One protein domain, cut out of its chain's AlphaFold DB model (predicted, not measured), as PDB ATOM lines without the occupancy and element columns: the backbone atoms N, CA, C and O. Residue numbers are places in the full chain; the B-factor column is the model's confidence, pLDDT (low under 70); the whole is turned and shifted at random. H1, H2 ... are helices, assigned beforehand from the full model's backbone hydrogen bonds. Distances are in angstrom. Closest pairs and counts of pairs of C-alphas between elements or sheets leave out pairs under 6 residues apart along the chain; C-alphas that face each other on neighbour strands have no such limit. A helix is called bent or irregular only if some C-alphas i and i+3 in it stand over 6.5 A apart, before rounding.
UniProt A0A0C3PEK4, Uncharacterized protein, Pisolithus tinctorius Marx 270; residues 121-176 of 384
ATOM      1  N   LYS A 121     157.102 100.245 128.019       56.00
ATOM      2  CA  LYS A 121     155.950  99.437 128.463       56.00
ATOM      3  C   LYS A 121     155.731  99.310 129.973       56.00
ATOM      4  O   LYS A 121     154.650  98.878 130.368       56.00
ATOM      5  N   LYS A 122     156.715  99.638 130.820       48.12
ATOM      6  CA  LYS A 122     156.608  99.458 132.290       48.12
ATOM      7  C   LYS A 122     156.904 100.687 133.152       48.12
ATOM      8  O   LYS A 122     156.835 100.574 134.379       48.12
ATOM      9  N   VAL A 123     157.199 101.847 132.557       52.91
ATOM     10  CA  VAL A 123     157.629 103.043 133.312       52.91
ATOM     11  C   VAL A 123     156.639 103.448 134.425       52.91
ATOM     12  O   VAL A 123     157.122 103.741 135.516       52.91
ATOM     13  N   PRO A 124     155.298 103.389 134.251       57.84
ATOM     14  CA  PRO A 124     154.359 103.663 135.343       57.84
ATOM     15  C   PRO A 124     154.304 102.530 136.382       57.84
ATOM     16  O   PRO A 124     154.722 102.711 137.523       57.84
ATOM     17  N   ALA A 125     153.849 101.332 135.997       57.75
ATOM     18  CA  ALA A 125     153.442 100.287 136.945       57.75
ATOM     19  C   ALA A 125     154.578  99.757 137.847       57.75
ATOM     20  O   ALA A 125     154.356  99.460 139.022       57.75
ATOM     21  N   ALA A 126     155.809  99.654 137.331       57.84
ATOM     22  CA  ALA A 126     156.953  99.230 138.143       57.84
ATOM     23  C   ALA A 126     157.391 100.321 139.140       57.84
ATOM     24  O   ALA A 126     157.841 100.016 140.246       57.84
ATOM     25  N   VAL A 127     157.227 101.597 138.768       55.06
ATOM     26  CA  VAL A 127     157.484 102.742 139.647       55.06
ATOM     27  C   VAL A 127     156.374 102.879 140.689       55.06
ATOM     28  O   VAL A 127     156.686 103.100 141.853       55.06
ATOM     29  N   GLU A 128     155.107 102.660 140.331       59.84
ATOM     30  CA  GLU A 128     153.974 102.632 141.267       59.84
ATOM     31  C   GLU A 128     154.149 101.578 142.367       59.84
ATOM     32  O   GLU A 128     154.005 101.899 143.545       59.84
ATOM     33  N   GLN A 129     154.521 100.340 142.018       69.31
ATOM     34  CA  GLN A 129     154.771  99.284 143.011       69.31
ATOM     35  C   GLN A 129     155.921  99.644 143.966       69.31
ATOM     36  O   GLN A 129     155.818  99.422 145.175       69.31
ATOM     37  N   TYR A 130     156.994 100.250 143.450       60.84
ATOM     38  CA  TYR A 130     158.128 100.697 144.260       60.84
ATOM     39  C   TYR A 130     157.788 101.914 145.142       60.84
ATOM     40  O   TYR A 130     158.111 101.924 146.328       60.84
ATOM     41  N   LEU A 131     157.068 102.909 144.612       58.88
ATOM     42  CA  LEU A 131     156.559 104.052 145.381       58.88
ATOM     43  C   LEU A 131     155.597 103.599 146.484       58.88
ATOM     44  O   LEU A 131     155.650 104.128 147.596       58.88
ATOM     45  N   LYS A 132     154.753 102.598 146.210       70.75
ATOM     46  CA  LYS A 132     153.870 101.989 147.206       70.75
ATOM     47  C   LYS A 132     154.675 101.340 148.336       70.75
ATOM     48  O   LYS A 132     154.408 101.625 149.497       70.75
ATOM     49  N   HIS A 133     155.713 100.562 148.017       75.56
ATOM     50  CA  HIS A 133     156.610  99.990 149.029       75.56
ATOM     51  C   HIS A 133     157.286 101.073 149.894       75.56
ATOM     52  O   HIS A 133     157.229 101.014 151.123       75.56
ATOM     53  N   LEU A 134     157.858 102.107 149.266       67.06
ATOM     54  CA  LEU A 134     158.502 103.220 149.975       67.06
ATOM     55  C   LEU A 134     157.541 103.958 150.921       67.06
ATOM     56  O   LEU A 134     157.901 104.263 152.057       67.06
ATOM     57  N   THR A 135     156.327 104.260 150.456       67.44
ATOM     58  CA  THR A 135     155.365 105.104 151.188       67.44
ATOM     59  C   THR A 135     154.546 104.347 152.233       67.44
ATOM     60  O   THR A 135     154.209 104.930 153.264       67.44
ATOM     61  N   GLU A 136     154.248 103.062 152.016       72.38
ATOM     62  CA  GLU A 136     153.486 102.231 152.959       72.38
ATOM     63  C   GLU A 136     154.372 101.482 153.968       72.38
ATOM     64  O   GLU A 136     153.888 101.150 155.051       72.38
ATOM     65  N   ILE A 137     155.650 101.222 153.648       72.81
ATOM     66  CA  ILE A 137     156.527 100.351 154.452       72.81
ATOM     67  C   ILE A 137     157.790 101.077 154.936       72.81
ATOM     68  O   ILE A 137     157.956 101.231 156.147       72.81
ATOM     69  N   GLU A 138     158.666 101.554 154.044       76.12
ATOM     70  CA  GLU A 138     159.959 102.128 154.466       76.12
ATOM     71  C   GLU A 138     159.813 103.449 155.240       76.12
ATOM     72  O   GLU A 138     160.321 103.573 156.357       76.12
ATOM     73  N   MET A 139     159.095 104.437 154.693       74.00
ATOM     74  CA  MET A 139     158.943 105.757 155.327       74.00
ATOM     75  C   MET A 139     158.275 105.691 156.717       74.00
ATOM     76  O   MET A 139     158.796 106.319 157.646       74.00
ATOM     77  N   PRO A 140     157.181 104.929 156.933       81.81
ATOM     78  CA  PRO A 140     156.584 104.775 158.261       81.81
ATOM     79  C   PRO A 140     157.498 104.075 159.274       81.81
ATOM     80  O   PRO A 140     157.513 104.454 160.447       81.81
ATOM     81  N   GLN A 141     158.290 103.084 158.845       77.31
ATOM     82  CA  GLN A 141     159.284 102.432 159.707       77.31
ATOM     83  C   GLN A 141     160.440 103.378 160.060       77.31
ATOM     84  O   GLN A 141     160.856 103.428 161.219       77.31
ATOM     85  N   GLY A 142     160.912 104.175 159.096       77.50
ATOM     86  CA  GLY A 142     161.914 105.218 159.310       77.50
ATOM     87  C   GLY A 142     161.454 106.265 160.326       77.50
ATOM     88  O   GLY A 142     162.173 106.539 161.287       77.50
ATOM     89  N   LEU A 143     160.226 106.782 160.185       78.75
ATOM     90  CA  LEU A 143     159.656 107.738 161.141       78.75
ATOM     91  C   LEU A 143     159.473 107.119 162.536       78.75
ATOM     92  O   LEU A 143     159.850 107.749 163.522       78.75
ATOM     93  N   LYS A 144     158.957 105.883 162.635       82.94
ATOM     94  CA  LYS A 144     158.867 105.146 163.910       82.94
ATOM     95  C   LYS A 144     160.234 105.072 164.597       82.94
ATOM     96  O   LYS A 144     160.349 105.443 165.762       82.94
ATOM     97  N   LYS A 145     161.270 104.649 163.862       82.00
ATOM     98  CA  LYS A 145     162.641 104.521 164.373       82.00
ATOM     99  C   LYS A 145     163.213 105.864 164.838       82.00
ATOM    100  O   LYS A 145     163.769 105.926 165.928       82.00
ATOM    101  N   TYR A 146     163.050 106.931 164.054       78.69
ATOM    102  CA  TYR A 146     163.498 108.277 164.428       78.69
ATOM    103  C   TYR A 146     162.791 108.791 165.692       78.69
ATOM    104  O   TYR A 146     163.433 109.297 166.613       78.69
ATOM    105  N   MET A 147     161.468 108.613 165.779       77.94
ATOM    106  CA  MET A 147     160.712 109.055 166.950       77.94
ATOM    107  C   MET A 147     161.118 108.294 168.218       77.94
ATOM    108  O   MET A 147     161.247 108.904 169.273       77.94
ATOM    109  N   GLU A 148     161.373 106.989 168.115       80.69
ATOM    110  CA  GLU A 148     161.751 106.139 169.250       80.69
ATOM    111  C   GLU A 148     163.207 106.296 169.708       80.69
ATOM    112  O   GLU A 148     163.461 106.206 170.908       80.69
ATOM    113  N   LEU A 149     164.151 106.521 168.786       75.81
ATOM    114  CA  LEU A 149     165.585 106.579 169.101       75.81
ATOM    115  C   LEU A 149     166.124 107.996 169.335       75.81
ATOM    116  O   LEU A 149     167.113 108.136 170.050       75.81
ATOM    117  N   GLU A 150     165.499 109.028 168.764       75.06
ATOM    118  CA  GLU A 150     165.988 110.411 168.855       75.06
ATOM    119  C   GLU A 150     164.947 111.340 169.491       75.06
ATOM    120  O   GLU A 150     165.215 111.942 170.532       75.06
ATOM    121  N   LEU A 151     163.732 111.421 168.931       75.81
ATOM    122  CA  LEU A 151     162.757 112.425 169.375       75.81
ATOM    123  C   LEU A 151     162.293 112.209 170.824       75.81
ATOM    124  O   LEU A 151     162.363 113.138 171.627       75.81
ATOM    125  N   PHE A 152     161.814 111.007 171.167       81.81
ATOM    126  CA  PHE A 152     161.286 110.714 172.502       81.81
ATOM    127  C   PHE A 152     162.345 110.870 173.612       81.81
ATOM    128  O   PHE A 152     162.030 111.544 174.596       81.81
ATOM    129  N   PRO A 153     163.598 110.384 173.461       76.50
ATOM    130  CA  PRO A 153     164.684 110.709 174.386       76.50
ATOM    131  C   PRO A 153     164.916 112.215 174.573       76.50
ATOM    132  O   PRO A 153     165.013 112.665 175.714       76.50
ATOM    133  N   CYS A 154     164.946 113.006 173.492       68.00
ATOM    134  CA  CYS A 154     165.162 114.456 173.574       68.00
ATOM    135  C   CYS A 154     164.049 115.202 174.328       68.00
ATOM    136  O   CYS A 154     164.345 116.166 175.032       68.00
ATOM    137  N   ILE A 155     162.791 114.750 174.242       76.06
ATOM    138  CA  ILE A 155     161.668 115.306 175.025       76.06
ATOM    139  C   ILE A 155     161.411 114.567 176.354       76.06
ATOM    140  O   ILE A 155     160.363 114.750 176.968       76.06
ATOM    141  N   GLN A 156     162.347 113.715 176.792       75.69
ATOM    142  CA  GLN A 156     162.276 112.878 178.004       75.69
ATOM    143  C   GLN A 156     161.054 111.934 178.089       75.69
ATOM    144  O   GLN A 156     160.785 111.336 179.134       75.69
ATOM    145  N   LEU A 157     160.338 111.733 176.980       72.75
ATOM    146  CA  LEU A 157     159.194 110.834 176.893       72.75
ATOM    147  C   LEU A 157     159.688 109.383 176.794       72.75
ATOM    148  O   LEU A 157     160.543 109.061 175.972       72.75
ATOM    149  N   LYS A 158     159.123 108.473 177.592       67.62
ATOM    150  CA  LYS A 158     159.423 107.030 177.521       67.62
ATOM    151  C   LYS A 158     158.145 106.209 177.296       67.62
ATOM    152  O   LYS A 158     157.640 105.598 178.238       67.62
ATOM    153  N   PRO A 159     157.583 106.201 176.070       68.25
ATOM    154  CA  PRO A 159     156.399 105.404 175.765       68.25
ATOM    155  C   PRO A 159     156.745 103.911 175.808       68.25
ATOM    156  O   PRO A 159     157.569 103.426 175.035       68.25
ATOM    157  N   SER A 160     156.083 103.163 176.694       64.88
ATOM    158  CA  SER A 160     156.416 101.767 177.036       64.88
ATOM    159  C   SER A 160     156.309 100.750 175.890       64.88
ATOM    160  O   SER A 160     156.741  99.610 176.048       64.88
ATOM    161  N   LYS A 161     155.734 101.140 174.744       71.88
ATOM    162  CA  LYS A 161     155.615 100.324 173.523       71.88
ATOM    163  C   LYS A 161     155.991 101.088 172.240       71.88
ATOM    164  O   LYS A 161     155.625 100.650 171.151       71.88
ATOM    165  N   GLY A 162     156.694 102.221 172.354       78.12
ATOM    166  CA  GLY A 162     157.025 103.074 171.205       78.12
ATOM    167  C   GLY A 162     155.780 103.652 170.519       78.12
ATOM    168  O   GLY A 162     154.801 103.978 171.196       78.12
ATOM    169  N   ILE A 163     155.797 103.756 169.187       81.75
ATOM    170  CA  ILE A 163     154.598 104.042 168.374       81.75
ATOM    171  C   ILE A 163     154.366 102.964 167.314       81.75
ATOM    172  O   ILE A 163     155.300 102.376 166.779       81.75
ATOM    173  N   SER A 164     153.102 102.702 166.971       83.31
ATOM    174  CA  SER A 164     152.800 101.734 165.911       83.31
ATOM    175  C   SER A 164     153.170 102.286 164.528       83.31
ATOM    176  O   SER A 164     153.124 103.496 164.294       83.31
ATOM    177  N   VAL A 165     153.469 101.398 163.576       76.12
ATOM    178  CA  VAL A 165     153.710 101.791 162.175       76.12
ATOM    179  C   VAL A 165     152.475 102.496 161.590       76.12
ATOM    180  O   VAL A 165     152.614 103.500 160.903       76.12
ATOM    181  N   ALA A 166     151.260 102.068 161.957       77.06
ATOM    182  CA  ALA A 166     150.018 102.745 161.574       77.06
ATOM    183  C   ALA A 166     149.904 104.171 162.156       77.06
ATOM    184  O   ALA A 166     149.398 105.072 161.488       77.06
ATOM    185  N   THR A 167     150.425 104.406 163.365       79.81
ATOM    186  CA  THR A 167     150.528 105.745 163.969       79.81
ATOM    187  C   THR A 167     151.496 106.623 163.171       79.81
ATOM    188  O   THR A 167     151.160 107.764 162.860       79.81
ATOM    189  N   ALA A 168     152.649 106.084 162.757       77.19
ATOM    190  CA  ALA A 168     153.594 106.786 161.888       77.19
ATOM    191  C   ALA A 168     152.992 107.096 160.498       77.19
ATOM    192  O   ALA A 168     153.101 108.229 160.029       77.19
ATOM    193  N   CYS A 169     152.270 106.151 159.878       71.25
ATOM    194  CA  CYS A 169     151.495 106.393 158.651       71.25
ATOM    195  C   CYS A 169     150.477 107.530 158.826       71.25
ATOM    196  O   CYS A 169     150.317 108.364 157.934       71.25
ATOM    197  N   CYS A 170     149.783 107.566 159.967       78.00
ATOM    198  CA  CYS A 170     148.822 108.617 160.286       78.00
ATOM    199  C   CYS A 170     149.517 109.981 160.397       78.00
ATOM    200  O   CYS A 170     149.095 110.934 159.750       78.00
ATOM    201  N   PHE A 171     150.640 110.070 161.117       78.19
ATOM    202  CA  PHE A 171     151.409 111.311 161.242       78.19
ATOM    203  C   PHE A 171     151.963 111.817 159.901       78.19
ATOM    204  O   PHE A 171     151.855 113.012 159.632       78.19
ATOM    205  N   LEU A 172     152.474 110.939 159.028       74.31
ATOM    206  CA  LEU A 172     152.914 111.320 157.675       74.31
ATOM    207  C   LEU A 172     151.761 111.922 156.851       74.31
ATOM    208  O   LEU A 172     151.925 112.980 156.240       74.31
ATOM    209  N   LYS A 173     150.572 111.304 156.896       74.62
ATOM    210  CA  LYS A 173     149.364 111.805 156.218       74.62
ATOM    211  C   LYS A 173     148.878 113.133 156.814       74.62
ATOM    212  O   LYS A 173     148.662 114.088 156.073       74.62
ATOM    213  N   CYS A 174     148.783 113.242 158.139       74.88
ATOM    214  CA  CYS A 174     148.370 114.465 158.839       74.88
ATOM    215  C   CYS A 174     149.366 115.632 158.713       74.88
ATOM    216  O   CYS A 174     148.992 116.774 158.967       74.88
ATOM    217  N   LYS A 175     150.622 115.373 158.331       70.38
ATOM    218  CA  LYS A 175     151.622 116.406 158.012       70.38
ATOM    219  C   LYS A 175     151.717 116.727 156.515       70.38
ATOM    220  O   LYS A 175     152.605 117.477 156.129       70.38
ATOM    221  N   GLY A 176     150.813 116.194 155.686       64.31
ATOM    222  CA  GLY A 176     150.760 116.487 154.249       64.31
ATOM    223  C   GLY A 176     151.994 116.015 153.476       64.31
ATOM    224  O   GLY A 176     152.338 116.609 152.457       64.31
TER     225      GLY A 176
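This is residues 121 to 176 of the 384 residues of an uncharacterized protein of Pisolithus tinctorius Marx 270 (UniProt A0A0C3PEK4). One long, bent helix, H1, makes the length of this model, and a short helix, H2, packs crosswise on it near its middle, after the link has folded back from the far end of H1. Residues 121 to 134, of which 123 to 134 belong to H1, stick out free of the rest. The printed part has 56 residues with two named helices, H1 then H2, and no named strand; the class is all helix. The whole is loose, with a radius of gyration of the C-alphas of 14.4 A, and spans 52 by 19 by 17 A.

H1, residues 123 to 154, was assigned as one helix by its hydrogen bonds but is bent: C-alphas 136 and 139 are 6.9 A apart. Its arm H1a, residues 123 to 136, begins with C-alpha 123 at (157.629, 103.043, 133.312) and is 20.1 A long. Its arm H1b, residues 139 to 154, is 21.1 A long and ends with C-alpha 154 at (165.162, 114.456, 173.574). H1b is itself irregular, with C-alphas 149 and 152 6.9 A apart, and has a kink of 36 degrees near residue 148. H2, residues 165 to 174, is 14.2 A long and ends with C-alpha 174 at (148.370, 114.465, 158.839).

H1a and H1b stand at a shallow tilt of 30 degrees. H1b touches H2 with residues 140 to 144 alone; the closest C-alphas, of Pro 140 and Ala 168, are 5.1 A apart. Their lines are about perpendicular, at 88 degrees. H1a and H2 are close but not clearly touching, the closest C-alphas being those of Glu 136 and Cys 169 at 7.3 A. In H2 every O i to N i+4 pair is within hydrogen-bond range, against 9 of 10 in H1a and 9 of 12 in H1b.

The C-alphas farthest apart, of Lys 121 and Gln 156, are 51.7 A apart. Without the residues that stand free, the body spans 28 by 17 by 13 A. The printed part has no cut, and the link from H1 to H2, 10 residues, is short. The mean pLDDT of the printed part is 71.7; residues 121 to 131, 134 to 135, 154, 158 to 160 and 176 are under 70.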